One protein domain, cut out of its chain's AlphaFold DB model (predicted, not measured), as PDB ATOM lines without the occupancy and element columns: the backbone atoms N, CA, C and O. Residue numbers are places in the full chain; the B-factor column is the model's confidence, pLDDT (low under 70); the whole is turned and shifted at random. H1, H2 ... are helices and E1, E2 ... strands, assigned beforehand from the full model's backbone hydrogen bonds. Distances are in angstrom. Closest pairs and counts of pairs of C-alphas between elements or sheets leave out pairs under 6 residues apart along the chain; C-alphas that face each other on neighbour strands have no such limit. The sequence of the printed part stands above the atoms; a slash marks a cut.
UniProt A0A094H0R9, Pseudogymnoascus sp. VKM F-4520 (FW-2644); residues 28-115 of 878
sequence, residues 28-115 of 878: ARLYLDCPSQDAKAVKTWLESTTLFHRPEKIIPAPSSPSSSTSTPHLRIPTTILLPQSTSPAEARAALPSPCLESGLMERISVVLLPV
ATOM      1  N   ALA A  28      75.945  -5.795  47.948       83.12
ATOM      2  CA  ALA A  28      76.481  -6.968  48.621       83.12
ATOM      3  C   ALA A  28      77.846  -7.372  48.043       83.12
ATOM      4  O   ALA A  28      78.105  -7.258  46.845       83.12
ATOM      5  N   ARG A  29      78.738  -7.875  48.899       92.31
ATOM      6  CA  ARG A  29      80.002  -8.485  48.478       92.31
ATOM      7  C   ARG A  29      79.788  -9.959  48.177       92.31
ATOM      8  O   ARG A  29      79.109 -10.662  48.926       92.31
ATOM      9  N   LEU A  30      80.423 -10.426  47.109       92.12
ATOM     10  CA  LEU A  30      80.475 -11.834  46.748       92.12
ATOM     11  C   LEU A  30      81.549 -12.574  47.561       92.12
ATOM     12  O   LEU A  30      82.701 -12.149  47.650       92.12
ATOM     13  N   TYR A  31      81.176 -13.721  48.114       92.88
ATOM     14  CA  TYR A  31      82.027 -14.650  48.846       92.88
ATOM     15  C   TYR A  31      81.974 -16.033  48.205       92.88
ATOM     16  O   TYR A  31      80.958 -16.420  47.621       92.88
ATOM     17  N   LEU A  32      83.062 -16.788  48.359       92.75
ATOM     18  CA  LEU A  32      83.156 -18.179  47.931       92.75
ATOM     19  C   LEU A  32      83.231 -19.102  49.143       92.75
ATOM     20  O   LEU A  32      84.196 -19.043  49.906       92.75
ATOM     21  N   ASP A  33      82.243 -19.976  49.288       92.50
ATOM     22  CA  ASP A  33      82.235 -21.033  50.293       92.50
ATOM     23  C   ASP A  33      82.772 -22.322  49.659       92.50
ATOM     24  O   ASP A  33      82.266 -22.783  48.638       92.50
ATOM     25  N   CYS A  34      83.806 -22.920  50.247       89.44
ATOM     26  CA  CYS A  34      84.437 -24.141  49.732       89.44
ATOM     27  C   CYS A  34      84.905 -25.054  50.878       89.44
ATOM     28  O   CYS A  34      85.093 -24.566  51.995       89.44
ATOM     29  N   PRO A  35      85.092 -26.367  50.649       87.62
ATOM     30  CA  PRO A  35      85.694 -27.256  51.640       87.62
ATOM     31  C   PRO A  35      87.074 -26.749  52.088       87.62
ATOM     32  O   PRO A  35      87.849 -26.239  51.280       87.62
ATOM     33  N   SER A  36      87.425 -26.911  53.364       84.38
ATOM     34  CA  SER A  36      88.681 -26.393  53.935       84.38
ATOM     35  C   SER A  36      89.942 -26.860  53.197       84.38
ATOM     36  O   SER A  36      90.896 -26.093  53.067       84.38
ATOM     37  N   GLN A  37      89.929 -28.086  52.669       83.62
ATOM     38  CA  GLN A  37      91.001 -28.660  51.846       83.62
ATOM     39  C   GLN A  37      91.206 -27.924  50.508       83.62
ATOM     40  O   GLN A  37      92.334 -27.816  50.035       83.62
ATOM     41  N   ASP A  38      90.139 -27.350  49.944       84.88
ATOM     42  CA  ASP A  38      90.146 -26.624  48.669       84.88
ATOM     43  C   ASP A  38      90.455 -25.122  48.860       84.88
ATOM     44  O   ASP A  38      90.864 -24.433  47.923       84.88
ATOM     45  N   ALA A  39      90.334 -24.592  50.084       85.19
ATOM     46  CA  ALA A  39      90.429 -23.158  50.370       85.19
ATOM     47  C   ALA A  39      91.761 -22.513  49.957       85.19
ATOM     48  O   ALA A  39      91.791 -21.356  49.534       85.19
ATOM     49  N   LYS A  40      92.872 -23.257  50.040       83.25
ATOM     50  CA  LYS A  40      94.180 -22.777  49.571       83.25
ATOM     51  C   LYS A  40      94.182 -22.577  48.054       83.25
ATOM     52  O   LYS A  40      94.651 -21.542  47.593       83.25
ATOM     53  N   ALA A  41      93.625 -23.525  47.299       80.44
ATOM     54  CA  ALA A  41      93.532 -23.445  45.844       80.44
ATOM     55  C   ALA A  41      92.593 -22.311  45.405       80.44
ATOM     56  O   ALA A  41      92.963 -21.513  44.544       80.44
ATOM     57  N   VAL A  42      91.432 -22.169  46.056       82.81
ATOM     58  CA  VAL A  42      90.469 -21.087  45.776       82.81
ATOM     59  C   VAL A  42      91.067 -19.713  46.078       82.81
ATOM     60  O   VAL A  42      90.960 -18.803  45.260       82.81
ATOM     61  N   LYS A  43      91.765 -19.558  47.212       86.75
ATOM     62  CA  LYS A  43      92.475 -18.318  47.554       86.75
ATOM     63  C   LYS A  43      93.560 -17.989  46.531       86.75
ATOM     64  O   LYS A  43      93.612 -16.862  46.057       86.75
ATOM     65  N   THR A  44      94.405 -18.957  46.173       78.81
ATOM     66  CA  THR A  44      95.465 -18.755  45.173       78.81
ATOM     67  C   THR A  44      94.891 -18.386  43.806       78.81
ATOM     68  O   THR A  44      95.436 -17.513  43.134       78.81
ATOM     69  N   TRP A  45      93.768 -18.987  43.410       81.38
ATOM     70  CA  TRP A  45      93.067 -18.613  42.188       81.38
ATOM     71  C   TRP A  45      92.527 -17.180  42.241       81.38
ATOM     72  O   TRP A  45      92.854 -16.396  41.352       81.38
ATOM     73  N   LEU A  46      91.796 -16.804  43.297       79.88
ATOM     74  CA  LEU A  46      91.306 -15.432  43.479       79.88
ATOM     75  C   LEU A  46      92.452 -14.409  43.523       79.88
ATOM     76  O   LEU A  46      92.325 -13.308  42.995       79.88
ATOM     77  N   GLU A  47      93.589 -14.754  44.129       77.56
ATOM     78  CA  GLU A  47      94.792 -13.914  44.113       77.56
ATOM     79  C   GLU A  47      95.365 -13.777  42.695       77.56
ATOM     80  O   GLU A  47      95.780 -12.683  42.316       77.56
ATOM     81  N   SER A  48      95.338 -14.847  41.891       67.69
ATOM     82  CA  SER A  48      95.813 -14.843  40.500       67.69
ATOM     83  C   SER A  48      94.942 -14.023  39.547       67.69
ATOM     84  O   SER A  48      95.427 -13.593  38.504       67.69
ATOM     85  N   THR A  49      93.677 -13.799  39.905       71.12
ATOM     86  CA  THR A  49      92.726 -12.981  39.142       71.12
ATOM     87  C   THR A  49      92.503 -11.608  39.770       71.12
ATOM     88  O   THR A  49      91.607 -10.891  39.343       71.12
ATOM     89  N   THR A  50      93.281 -11.226  40.792       75.81
ATOM     90  CA  THR A  50      93.112  -9.983  41.580       75.81
ATOM     91  C   THR A  50      91.754  -9.838  42.284       75.81
ATOM     92  O   THR A  50      91.412  -8.770  42.786       75.81
ATOM     93  N   LEU A  51      90.998 -10.931  42.396       83.44
ATOM     94  CA  LEU A  51      89.665 -10.956  42.990       83.44
ATOM     95  C   LEU A  51      89.664 -11.249  44.490       83.44
ATOM     96  O   LEU A  51      88.602 -11.256  45.094       83.44
ATOM     97  N   PHE A  52      90.812 -11.508  45.123       87.31
ATOM     98  CA  PHE A  52      90.874 -11.774  46.563       87.31
ATOM     99  C   PHE A  52      90.846 -10.479  47.392       87.31
ATOM    100  O   PHE A  52      91.767  -9.659  47.318       87.31
ATOM    101  N   HIS A  53      89.832 -10.316  48.247       87.06
ATOM    102  CA  HIS A  53      89.699  -9.131  49.099       87.06
ATOM    103  C   HIS A  53      90.535  -9.260  50.381       87.06
ATOM    104  O   HIS A  53      90.077  -9.717  51.426       87.06
ATOM    105  N   ARG A  54      91.796  -8.824  50.283       68.81
ATOM    106  CA  ARG A  54      92.825  -8.913  51.340       68.81
ATOM    107  C   ARG A  54      92.462  -8.311  52.709       68.81
ATOM    108  O   ARG A  54      92.948  -8.863  53.697       68.81
ATOM    109  N   PRO A  55      91.703  -7.200  52.818       77.88
ATOM    110  CA  PRO A  55      91.382  -6.607  54.119       77.88
ATOM    111  C   PRO A  55      90.509  -7.499  55.008       77.88
ATOM    112  O   PRO A  55      90.500  -7.333  56.226       77.88
ATOM    113  N   GLU A  56      89.787  -8.451  54.417       78.44
ATOM    114  CA  GLU A  56      88.846  -9.306  55.127       78.44
ATOM    115  C   GLU A  56      89.410 -10.718  55.333       78.44
ATOM    116  O   GLU A  56      90.084 -11.285  54.471       78.44
ATOM    117  N   LYS A  57      89.173 -11.291  56.517       79.69
ATOM    118  CA  LYS A  57      89.680 -12.623  56.869       79.69
ATOM    119  C   LYS A  57      88.812 -13.715  56.244       79.69
ATOM    120  O   LYS A  57      87.604 -13.566  56.121       79.69
ATOM    121  N   ILE A  58      89.437 -14.850  55.930       86.06
ATOM    122  CA  ILE A  58      88.722 -16.096  55.633       86.06
ATOM    123  C   ILE A  58      88.104 -16.602  56.940       86.06
ATOM    124  O   ILE A  58      88.811 -16.715  57.945       86.06
ATOM    125  N   ILE A  59      86.806 -16.895  56.927       84.56
ATOM    126  CA  ILE A  59      86.042 -17.312  58.114       84.56
ATOM    127  C   ILE A  59      85.373 -18.675  57.887       84.56
ATOM    128  O   ILE A  59      85.192 -19.072  56.739       84.56
ATOM    129  N   PRO A  60      84.997 -19.421  58.937       84.31
ATOM    130  CA  PRO A  60      84.176 -20.623  58.787       84.31
ATOM    131  C   PRO A  60      82.820 -20.310  58.133       84.31
ATOM    132  O   PRO A  60      82.174 -19.325  58.495       84.31
ATOM    133  N   ALA A  61      82.388 -21.145  57.187       81.69
ATOM    134  CA  ALA A  61      81.071 -21.041  56.557       81.69
ATOM    135  C   ALA A  61      80.041 -21.943  57.274       81.69
ATOM    136  O   ALA A  61      80.415 -23.015  57.761       81.69
ATOM    137  N   PRO A  62      78.746 -21.567  57.329       69.62
ATOM    138  CA  PRO A  62      77.699 -22.443  57.852       69.62
ATOM    139  C   PRO A  62      77.559 -23.683  56.958       69.62
ATOM    140  O   PRO A  62      77.372 -23.559  55.750       69.62
ATOM    141  N   SER A  63      77.646 -24.883  57.532       56.16
ATOM    142  CA  SER A  63      77.438 -26.133  56.792       56.16
ATOM    143  C   SER A  63      75.984 -26.246  56.317       56.16
ATOM    144  O   SER A  63      75.065 -26.142  57.131       56.16
ATOM    145  N   SER A  64      75.770 -26.496  55.020       46.50
ATOM    146  CA  SER A  64      74.450 -26.860  54.483       46.50
ATOM    147  C   SER A  64      73.943 -28.148  55.156       46.50
ATOM    148  O   SER A  64      74.725 -29.091  55.296       46.50
ATOM    149  N   PRO A  65      72.655 -28.255  55.531       43.78
ATOM    150  CA  PRO A  65      72.105 -29.442  56.191       43.78
ATOM    151  C   PRO A  65      71.995 -30.692  55.290       43.78
ATOM    152  O   PRO A  65      71.443 -31.699  55.726       43.78
ATOM    153  N   SER A  66      72.499 -30.666  54.048       44.09
ATOM    154  CA  SER A  66      72.271 -31.718  53.042       44.09
ATOM    155  C   SER A  66      73.479 -32.587  52.649       44.09
ATOM    156  O   SER A  66      73.336 -33.402  51.741       44.09
ATOM    157  N   SER A  67      74.648 -32.495  53.301       43.25
ATOM    158  CA  SER A  67      75.806 -33.352  52.964       43.25
ATOM    159  C   SER A  67      76.250 -34.241  54.127       43.25
ATOM    160  O   SER A  67      76.655 -33.747  55.178       43.25
ATOM    161  N   SER A  68      76.251 -35.558  53.916       44.59
ATOM    162  CA  SER A  68      76.646 -36.610  54.868       44.59
ATOM    163  C   SER A  68      78.162 -36.728  55.123       44.59
ATOM    164  O   SER A  68      78.631 -37.751  55.617       44.59
ATOM    165  N   THR A  69      78.948 -35.687  54.828       46.78
ATOM    166  CA  THR A  69      80.408 -35.654  55.017       46.78
ATOM    167  C   THR A  69      80.814 -34.402  55.793       46.78
ATOM    168  O   THR A  69      80.614 -33.283  55.329       46.78
ATOM    169  N   SER A  70      81.390 -34.587  56.984       53.69
ATOM    170  CA  SER A  70      81.702 -33.550  57.982       53.69
ATOM    171  C   SER A  70      82.952 -32.705  57.669       53.69
ATOM    172  O   SER A  70      83.753 -32.423  58.563       53.69
ATOM    173  N   THR A  71      83.185 -32.333  56.413       59.53
ATOM    174  CA  THR A  71      84.314 -31.458  56.055       59.53
ATOM    175  C   THR A  71      83.961 -29.998  56.353       59.53
ATOM    176  O   THR A  71      82.957 -29.507  55.837       59.53
ATOM    177  N   PRO A  72      84.748 -29.272  57.172       77.44
ATOM    178  CA  PRO A  72      84.464 -27.874  57.478       77.44
ATOM    179  C   PRO A  72      84.607 -27.015  56.218       77.44
ATOM    180  O   PRO A  72      85.581 -27.159  55.481       77.44
ATOM    181  N   HIS A  73      83.656 -26.113  55.977       86.38
ATOM    182  CA  HIS A  73      83.722 -25.155  54.873       86.38
ATOM    183  C   HIS A  73      84.327 -23.825  55.333       86.38
ATOM    184  O   HIS A  73      84.125 -23.381  56.465       86.38
ATOM    185  N   LEU A  74      85.065 -23.176  54.436       88.88
ATOM    186  CA  LEU A  74      85.628 -21.845  54.614       88.88
ATOM    187  C   LEU A  74      85.005 -20.878  53.610       88.88
ATOM    188  O   LEU A  74      84.855 -21.206  52.433       88.88
ATOM    189  N   ARG A  75      84.687 -19.682  54.098       92.31
ATOM    190  CA  ARG A  75      84.179 -18.535  53.354       92.31
ATOM    191  C   ARG A  75      85.320 -17.591  53.013       92.31
ATOM    192  O   ARG A  75      85.989 -17.069  53.908       92.31
ATOM    193  N   ILE A  76      85.526 -17.356  51.723       92.25
ATOM    194  CA  ILE A  76      86.639 -16.573  51.185       92.25
ATOM    195  C   ILE A  76      86.092 -15.284  50.551       92.25
ATOM    196  O   ILE A  76      85.239 -15.369  49.665       92.25
ATOM    197  N   PRO A  77      86.549 -14.095  50.985       92.06
ATOM    198  CA  PRO A  77      86.031 -12.821  50.493       92.06
ATOM    199  C   PRO A  77      86.598 -12.466  49.112       92.06
ATOM    200  O   PRO A  77      87.799 -12.629  48.861       92.06
ATOM    201  N   THR A  78      85.747 -11.926  48.234       89.56
ATOM    202  CA  THR A  78      86.165 -11.413  46.920       89.56
ATOM    203  C   THR A  78      86.074  -9.889  46.834       89.56
ATOM    204  O   THR A  78      85.401  -9.251  47.642       89.56
ATOM    205  N   THR A  79      86.765  -9.279  45.871       85.88
ATOM    206  CA  THR A  79      86.654  -7.839  45.572       85.88
ATOM    207  C   THR A  79      85.386  -7.493  44.787       85.88
ATOM    208  O   THR A  79      85.122  -6.317  44.558       85.88
ATOM    209  N   ILE A  80      84.590  -8.494  44.391       82.75
ATOM    210  CA  ILE A  80      83.387  -8.316  43.579       82.75
ATOM    211  C   ILE A  80      82.243  -7.804  44.459       82.75
ATOM    212  O   ILE A  80      81.858  -8.440  45.447       82.75
ATOM    213  N   LEU A  81      81.684  -6.664  44.059       85.94
ATOM    214  CA  LEU A  81      80.479  -6.066  44.622       85.94
ATOM    215  C   LEU A  81      79.348  -6.168  43.598       85.94
ATOM    216  O   LEU A  81      79.542  -5.843  42.429       85.94
ATOM    217  N   LEU A  82      78.182  -6.634  44.034       84.44
ATOM    218  CA  LEU A  82      77.000  -6.841  43.200       84.44
ATOM    219  C   LEU A  82      75.758  -6.303  43.930       84.44
ATOM    220  O   LEU A  82      75.751  -6.278  45.164       84.44
ATOM    221  N   PRO A  83      74.695  -5.895  43.215       85.06
ATOM    222  CA  PRO A  83      73.405  -5.614  43.841       85.06
ATOM    223  C   PRO A  83      72.935  -6.802  44.689       85.06
ATOM    224  O   PRO A  83      73.063  -7.952  44.267       85.06
ATOM    225  N   GLN A  84      72.372  -6.563  45.871       80.38
ATOM    226  CA  GLN A  84      71.887  -7.622  46.767       80.38
ATOM    227  C   GLN A  84      70.756  -8.461  46.149       80.38
ATOM    228  O   GLN A  84      70.544  -9.604  46.549       80.38
ATOM    229  N   SER A  85      70.063  -7.918  45.147       80.75
ATOM    230  CA  SER A  85      69.061  -8.598  44.318       80.75
ATOM    231  C   SER A  85      69.650  -9.598  43.309       80.75
ATOM    232  O   SER A  85      68.895 -10.376  42.725       80.75
ATOM    233  N   THR A  86      70.975  -9.607  43.103       84.31
ATOM    234  CA  THR A  86      71.650 -10.448  42.099       84.31
ATOM    235  C   THR A  86      71.464 -11.932  42.404       84.31
ATOM    236  O   THR A  86      71.734 -12.399  43.514       84.31
ATOM    237  N   SER A  87      71.047 -12.707  41.403       84.12
ATOM    238  CA  SER A  87      70.855 -14.148  41.574       84.12
ATOM    239  C   SER A  87      72.197 -14.889  41.737       84.12
ATOM    240  O   SER A  87      73.222 -14.463  41.196       84.12
ATOM    241  N   PRO A  88      72.235 -16.063  42.402       80.12
ATOM    242  CA  PRO A  88      73.455 -16.871  42.494       80.12
ATOM    243  C   PRO A  88      74.060 -17.261  41.132       80.12
ATOM    244  O   PRO A  88      75.273 -17.440  41.028       80.12
ATOM    245  N   ALA A  89      73.242 -17.388  40.081       76.44
ATOM    246  CA  ALA A  89      73.713 -17.705  38.732       76.44
ATOM    247  C   ALA A  89      74.473 -16.527  38.098       76.44
ATOM    248  O   ALA A  89      75.551 -16.723  37.541       76.44
ATOM    249  N   GLU A  90      73.955 -15.307  38.244       78.56
ATOM    250  CA  GLU A  90      74.610 -14.075  37.783       78.56
ATOM    251  C   GLU A  90      75.863 -13.767  38.608       78.56
ATOM    252  O   GLU A  90      76.913 -13.454  38.052       78.56
ATOM    253  N   ALA A  91      75.797 -13.958  39.927       82.50
ATOM    254  CA  ALA A  91      76.949 -13.810  40.811       82.50
ATOM    255  C   ALA A  91      78.074 -14.802  40.472       82.50
ATOM    256  O   ALA A  91      79.254 -14.460  40.531       82.50
ATOM    257  N   ARG A  92      77.721 -16.027  40.063       84.12
ATOM    258  CA  ARG A  92      78.688 -17.009  39.554       84.12
ATOM    259  C   ARG A  92      79.241 -16.616  38.182       84.12
ATOM    260  O   ARG A  92      80.418 -16.859  37.939       84.12
ATOM    261  N   ALA A  93      78.438 -16.011  37.308       77.75
ATOM    262  CA  ALA A  93      78.886 -15.523  36.002       77.75
ATOM    263  C   ALA A  93      79.849 -14.324  36.101       77.75
ATOM    264  O   ALA A  93      80.650 -14.114  35.194       77.75
ATOM    265  N   ALA A  94      79.813 -13.575  37.209       78.50
ATOM    266  CA  ALA A  94      80.772 -12.508  37.502       78.50
ATOM    267  C   ALA A  94      82.186 -13.026  37.839       78.50
ATOM    268  O   ALA A  94      83.139 -12.245  37.878       78.50
ATOM    269  N   LEU A  95      82.346 -14.332  38.084       77.94
ATOM    270  CA  LEU A  95      83.652 -14.951  38.289       77.94
ATOM    271  C   LEU A  95      84.285 -15.327  36.937       77.94
ATOM    272  O   LEU A  95      83.611 -15.896  36.076       77.94
ATOM    273  N   PRO A  96      85.593 -15.089  36.742       71.25
ATOM    274  CA  PRO A  96      86.303 -15.530  35.549       71.25
ATOM    275  C   PRO A  96      86.314 -17.062  35.471       71.25
ATOM    276  O   PRO A  96      86.309 -17.750  36.490       71.25
ATOM    277  N   SER A  97      86.376 -17.619  34.260       59.16
ATOM    278  CA  SER A  97      86.530 -19.070  34.094       59.16
ATOM    279  C   SER A  97      87.892 -19.518  34.653       59.16
ATOM    280  O   SER A  97      88.920 -18.999  34.214       59.16
ATOM    281  N   PRO A  98      87.950 -20.441  35.629       54.50
ATOM    282  CA  PRO A  98      89.220 -20.857  36.211       54.50
ATOM    283  C   PRO A  98      89.993 -21.821  35.306       54.50
ATOM    284  O   PRO A  98      89.418 -22.711  34.687       54.50
ATOM    285  N   CYS A  99      91.321 -21.711  35.334       45.84
ATOM    286  CA  CYS A  99      92.240 -22.801  34.994       45.84
ATOM    287  C   CYS A  99      92.569 -23.585  36.273       45.84
ATOM    288  O   CYS A  99      93.639 -23.408  36.854       45.84
ATOM    289  N   LEU A 100      91.628 -24.386  36.767       52.34
ATOM    290  CA  LEU A 100      91.827 -25.249  37.937       52.34
ATOM    291  C   LEU A 100      91.432 -26.685  37.586       52.34
ATOM    292  O   LEU A 100      90.749 -26.905  36.588       52.34
ATOM    293  N   GLU A 101      91.876 -27.647  38.402       55.09
ATOM    294  CA  GLU A 101      91.512 -29.066  38.292       55.09
ATOM    295  C   GLU A 101      90.022 -29.256  37.959       55.09
ATOM    296  O   GLU A 101      89.147 -28.587  38.526       55.09
ATOM    297  N   SER A 102      89.727 -30.188  37.050       52.41
ATOM    298  CA  SER A 102      88.359 -30.541  36.664       52.41
ATOM    299  C   SER A 102      87.506 -30.831  37.909       52.41
ATOM    300  O   SER A 102      87.836 -31.720  38.692       52.41
ATOM    301  N   GLY A 103      86.417 -30.078  38.097       60.97
ATOM    302  CA  GLY A 103      85.447 -30.286  39.181       60.97
ATOM    303  C   GLY A 103      85.612 -29.409  40.432       60.97
ATOM    304  O   GLY A 103      84.768 -29.480  41.321       60.97
ATOM    305  N   LEU A 104      86.632 -28.541  40.539       69.81
ATOM    306  CA  LEU A 104      86.754 -27.634  41.701       69.81
ATOM    307  C   LEU A 104      85.605 -26.610  41.771       69.81
ATOM    308  O   LEU A 104      85.069 -26.346  42.845       69.81
ATOM    309  N   MET A 105      85.167 -26.077  40.626       71.25
ATOM    310  CA  MET A 105      84.049 -25.121  40.562       71.25
ATOM    311  C   MET A 105      82.701 -25.710  40.975       71.25
ATOM    312  O   MET A 105      81.808 -24.963  41.379       71.25
ATOM    313  N   GLU A 106      82.548 -27.028  40.886       74.50
ATOM    314  CA  GLU A 106      81.343 -27.740  41.320       74.50
ATOM    315  C   GLU A 106      81.263 -27.823  42.852       74.50
ATOM    316  O   GLU A 106      80.176 -27.969  43.402       74.50
ATOM    317  N   ARG A 107      82.400 -27.666  43.549       79.38
ATOM    318  CA  ARG A 107      82.516 -27.712  45.019       79.38
ATOM    319  C   ARG A 107      82.543 -26.338  45.690       79.38
ATOM    320  O   ARG A 107      82.566 -26.256  46.918       79.38
ATOM    321  N   ILE A 108      82.563 -25.265  44.902       85.75
ATOM    322  CA  ILE A 108      82.503 -23.884  45.387       85.75
ATOM    323  C   ILE A 108      81.050 -23.424  45.334       85.75
ATOM    324  O   ILE A 108      80.403 -23.599  44.308       85.75
ATOM    325  N   SER A 109      80.560 -22.780  46.386       88.56
ATOM    326  CA  SER A 109      79.272 -22.082  46.414       88.56
ATOM    327  C   SER A 109      79.495 -20.574  46.463       88.56
ATOM    328  O   SER A 109      80.430 -20.106  47.106       88.56
ATOM    329  N   VAL A 110      78.642 -19.805  45.786       90.75
ATOM    330  CA  VAL A 110      78.679 -18.335  45.816       90.75
ATOM    331  C   VAL A 110      77.685 -17.804  46.843       90.75
ATOM    332  O   VAL A 110      76.559 -18.292  46.917       90.75
ATOM    333  N   VAL A 111      78.096 -16.812  47.628       89.38
ATOM    334  CA  VAL A 111      77.265 -16.185  48.664       89.38
ATOM    335  C   VAL A 111      77.391 -14.671  48.564       89.38
ATOM    336  O   VAL A 111      78.500 -14.153  48.520       89.38
ATOM    337  N   LEU A 112      76.268 -13.957  48.554       87.62
ATOM    338  CA  LEU A 112      76.232 -12.496  48.626       87.62
ATOM    339  C   LEU A 112      75.893 -12.069  50.054       87.62
ATOM    340  O   LEU A 112      74.905 -12.543  50.611       87.62
ATOM    341  N   LEU A 113      76.705 -11.191  50.647       84.75
ATOM    342  CA  LEU A 113      76.435 -10.609  51.967       84.75
ATOM    343  C   LEU A 113      76.476  -9.076  51.895       84.75
ATOM    344  O   LEU A 113      77.369  -8.549  51.228       84.75
ATOM    345  N   PRO A 114      75.574  -8.357  52.589       79.44
ATOM    346  CA  PRO A 114      75.542  -6.897  52.578       79.44
ATOM    347  C   PRO A 114      76.878  -6.290  53.008       79.44
ATOM    348  O   PRO A 114      77.497  -6.739  53.980       79.44
ATOM    349  N   VAL A 115      77.318  -5.243  52.314       71.12
ATOM    350  CA  VAL A 115      78.496  -4.477  52.736       71.12
ATOM    351  C   VAL A 115      78.065  -3.513  53.839       71.12
ATOM    352  O   VAL A 115      77.446  -2.488  53.571       71.12
TER     353      VAL A 115
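What this domain is: This is residues 28 to 115 of the 878 residues of a protein of Pseudogymnoascus sp. VKM F-4520 (FW-2644) (UniProt A0A094H0R9). A small, strongly twisted sheet of three antiparallel strands has two helices over one face, H1 running along the strands over E1 and the short H2 running across them over E3. E2 bends sharply at residue 79, and long links without named elements take up much of the rest, one of them pairing briefly with E2. The printed part has 88 residues, with E1, H1, E2, H2 and E3 in that order along it and the sheet in the order E2, E1, E3. The class is mixed, helices and strands, though under half of the residues, 41 of 88, are in named elements. The whole is compact, with a radius of gyration of the C-alphas of 12.4 A, and rounded, spanning 33 by 27 by 25 A.

Where its parts are: E1, residues 28 to 35, begins at C-alpha 28 (76.481, -6.968, 48.621) and is 22.5 A long from first to last C-alpha. H1, residues 39 to 48, measures 14.0 A. E2, residues 73 to 83, begins at C-alpha 73 (83.722, -25.155, 54.873) and measures 24.7 A, with a bend of 85 degrees at residue 79. H2, residues 88 to 93, measures 8.6 A. E3, residues 109 to 114, measures 16.8 A and ends at C-alpha 114 (75.542, -6.897, 52.578).

How they stand to each other: E1 is the inner strand. It is antiparallel to E2 at 156 degrees, with N 76 and O 32 2.8 A apart, within hydrogen-bond range. It is antiparallel to E3 at 147 degrees, with N 31 and O 111 2.7 A apart, also within range. Residues 59 to 60 pair antiparallel with residues 74 to 75 of E2. H1 and H2 are on one face of the sheet, making two layers, helices over strands. H1 has a height of 8.9 A over the sheet and runs along the strands, at 23 degrees to E1 on the local plane; its closest C-alphas to E2 are Ala 39 and Leu 74, 6.5 A apart. H2 has a height of 7.6 A and runs across the strands, at 81 degrees to E3 on the local plane; its line rises 37 degrees out of that plane, only just short of standing up from the sheet. The closest C-alphas of H2 and E3 are Pro 88 and Val 110, 6.4 A apart. H1 and H2 are apart. E2, H2 and E3 form a split strand-helix-strand unit, two strands running the same way with E1 between them, and its crossover is right-handed. In H1 and H2 every O i to N i+4 pair is within hydrogen-bond range.

The domain as a whole: The C-alphas farthest apart, of Thr 50 and Ser 68, are 34.0 A apart. The printed part has no cut. The links H1 to E2, 24 residues, and H2 to E3, 15 residues, are long. The mean pLDDT of the printed part is 76.9; residues 48, 54, 62 to 71 and 97 to 104 are under 70.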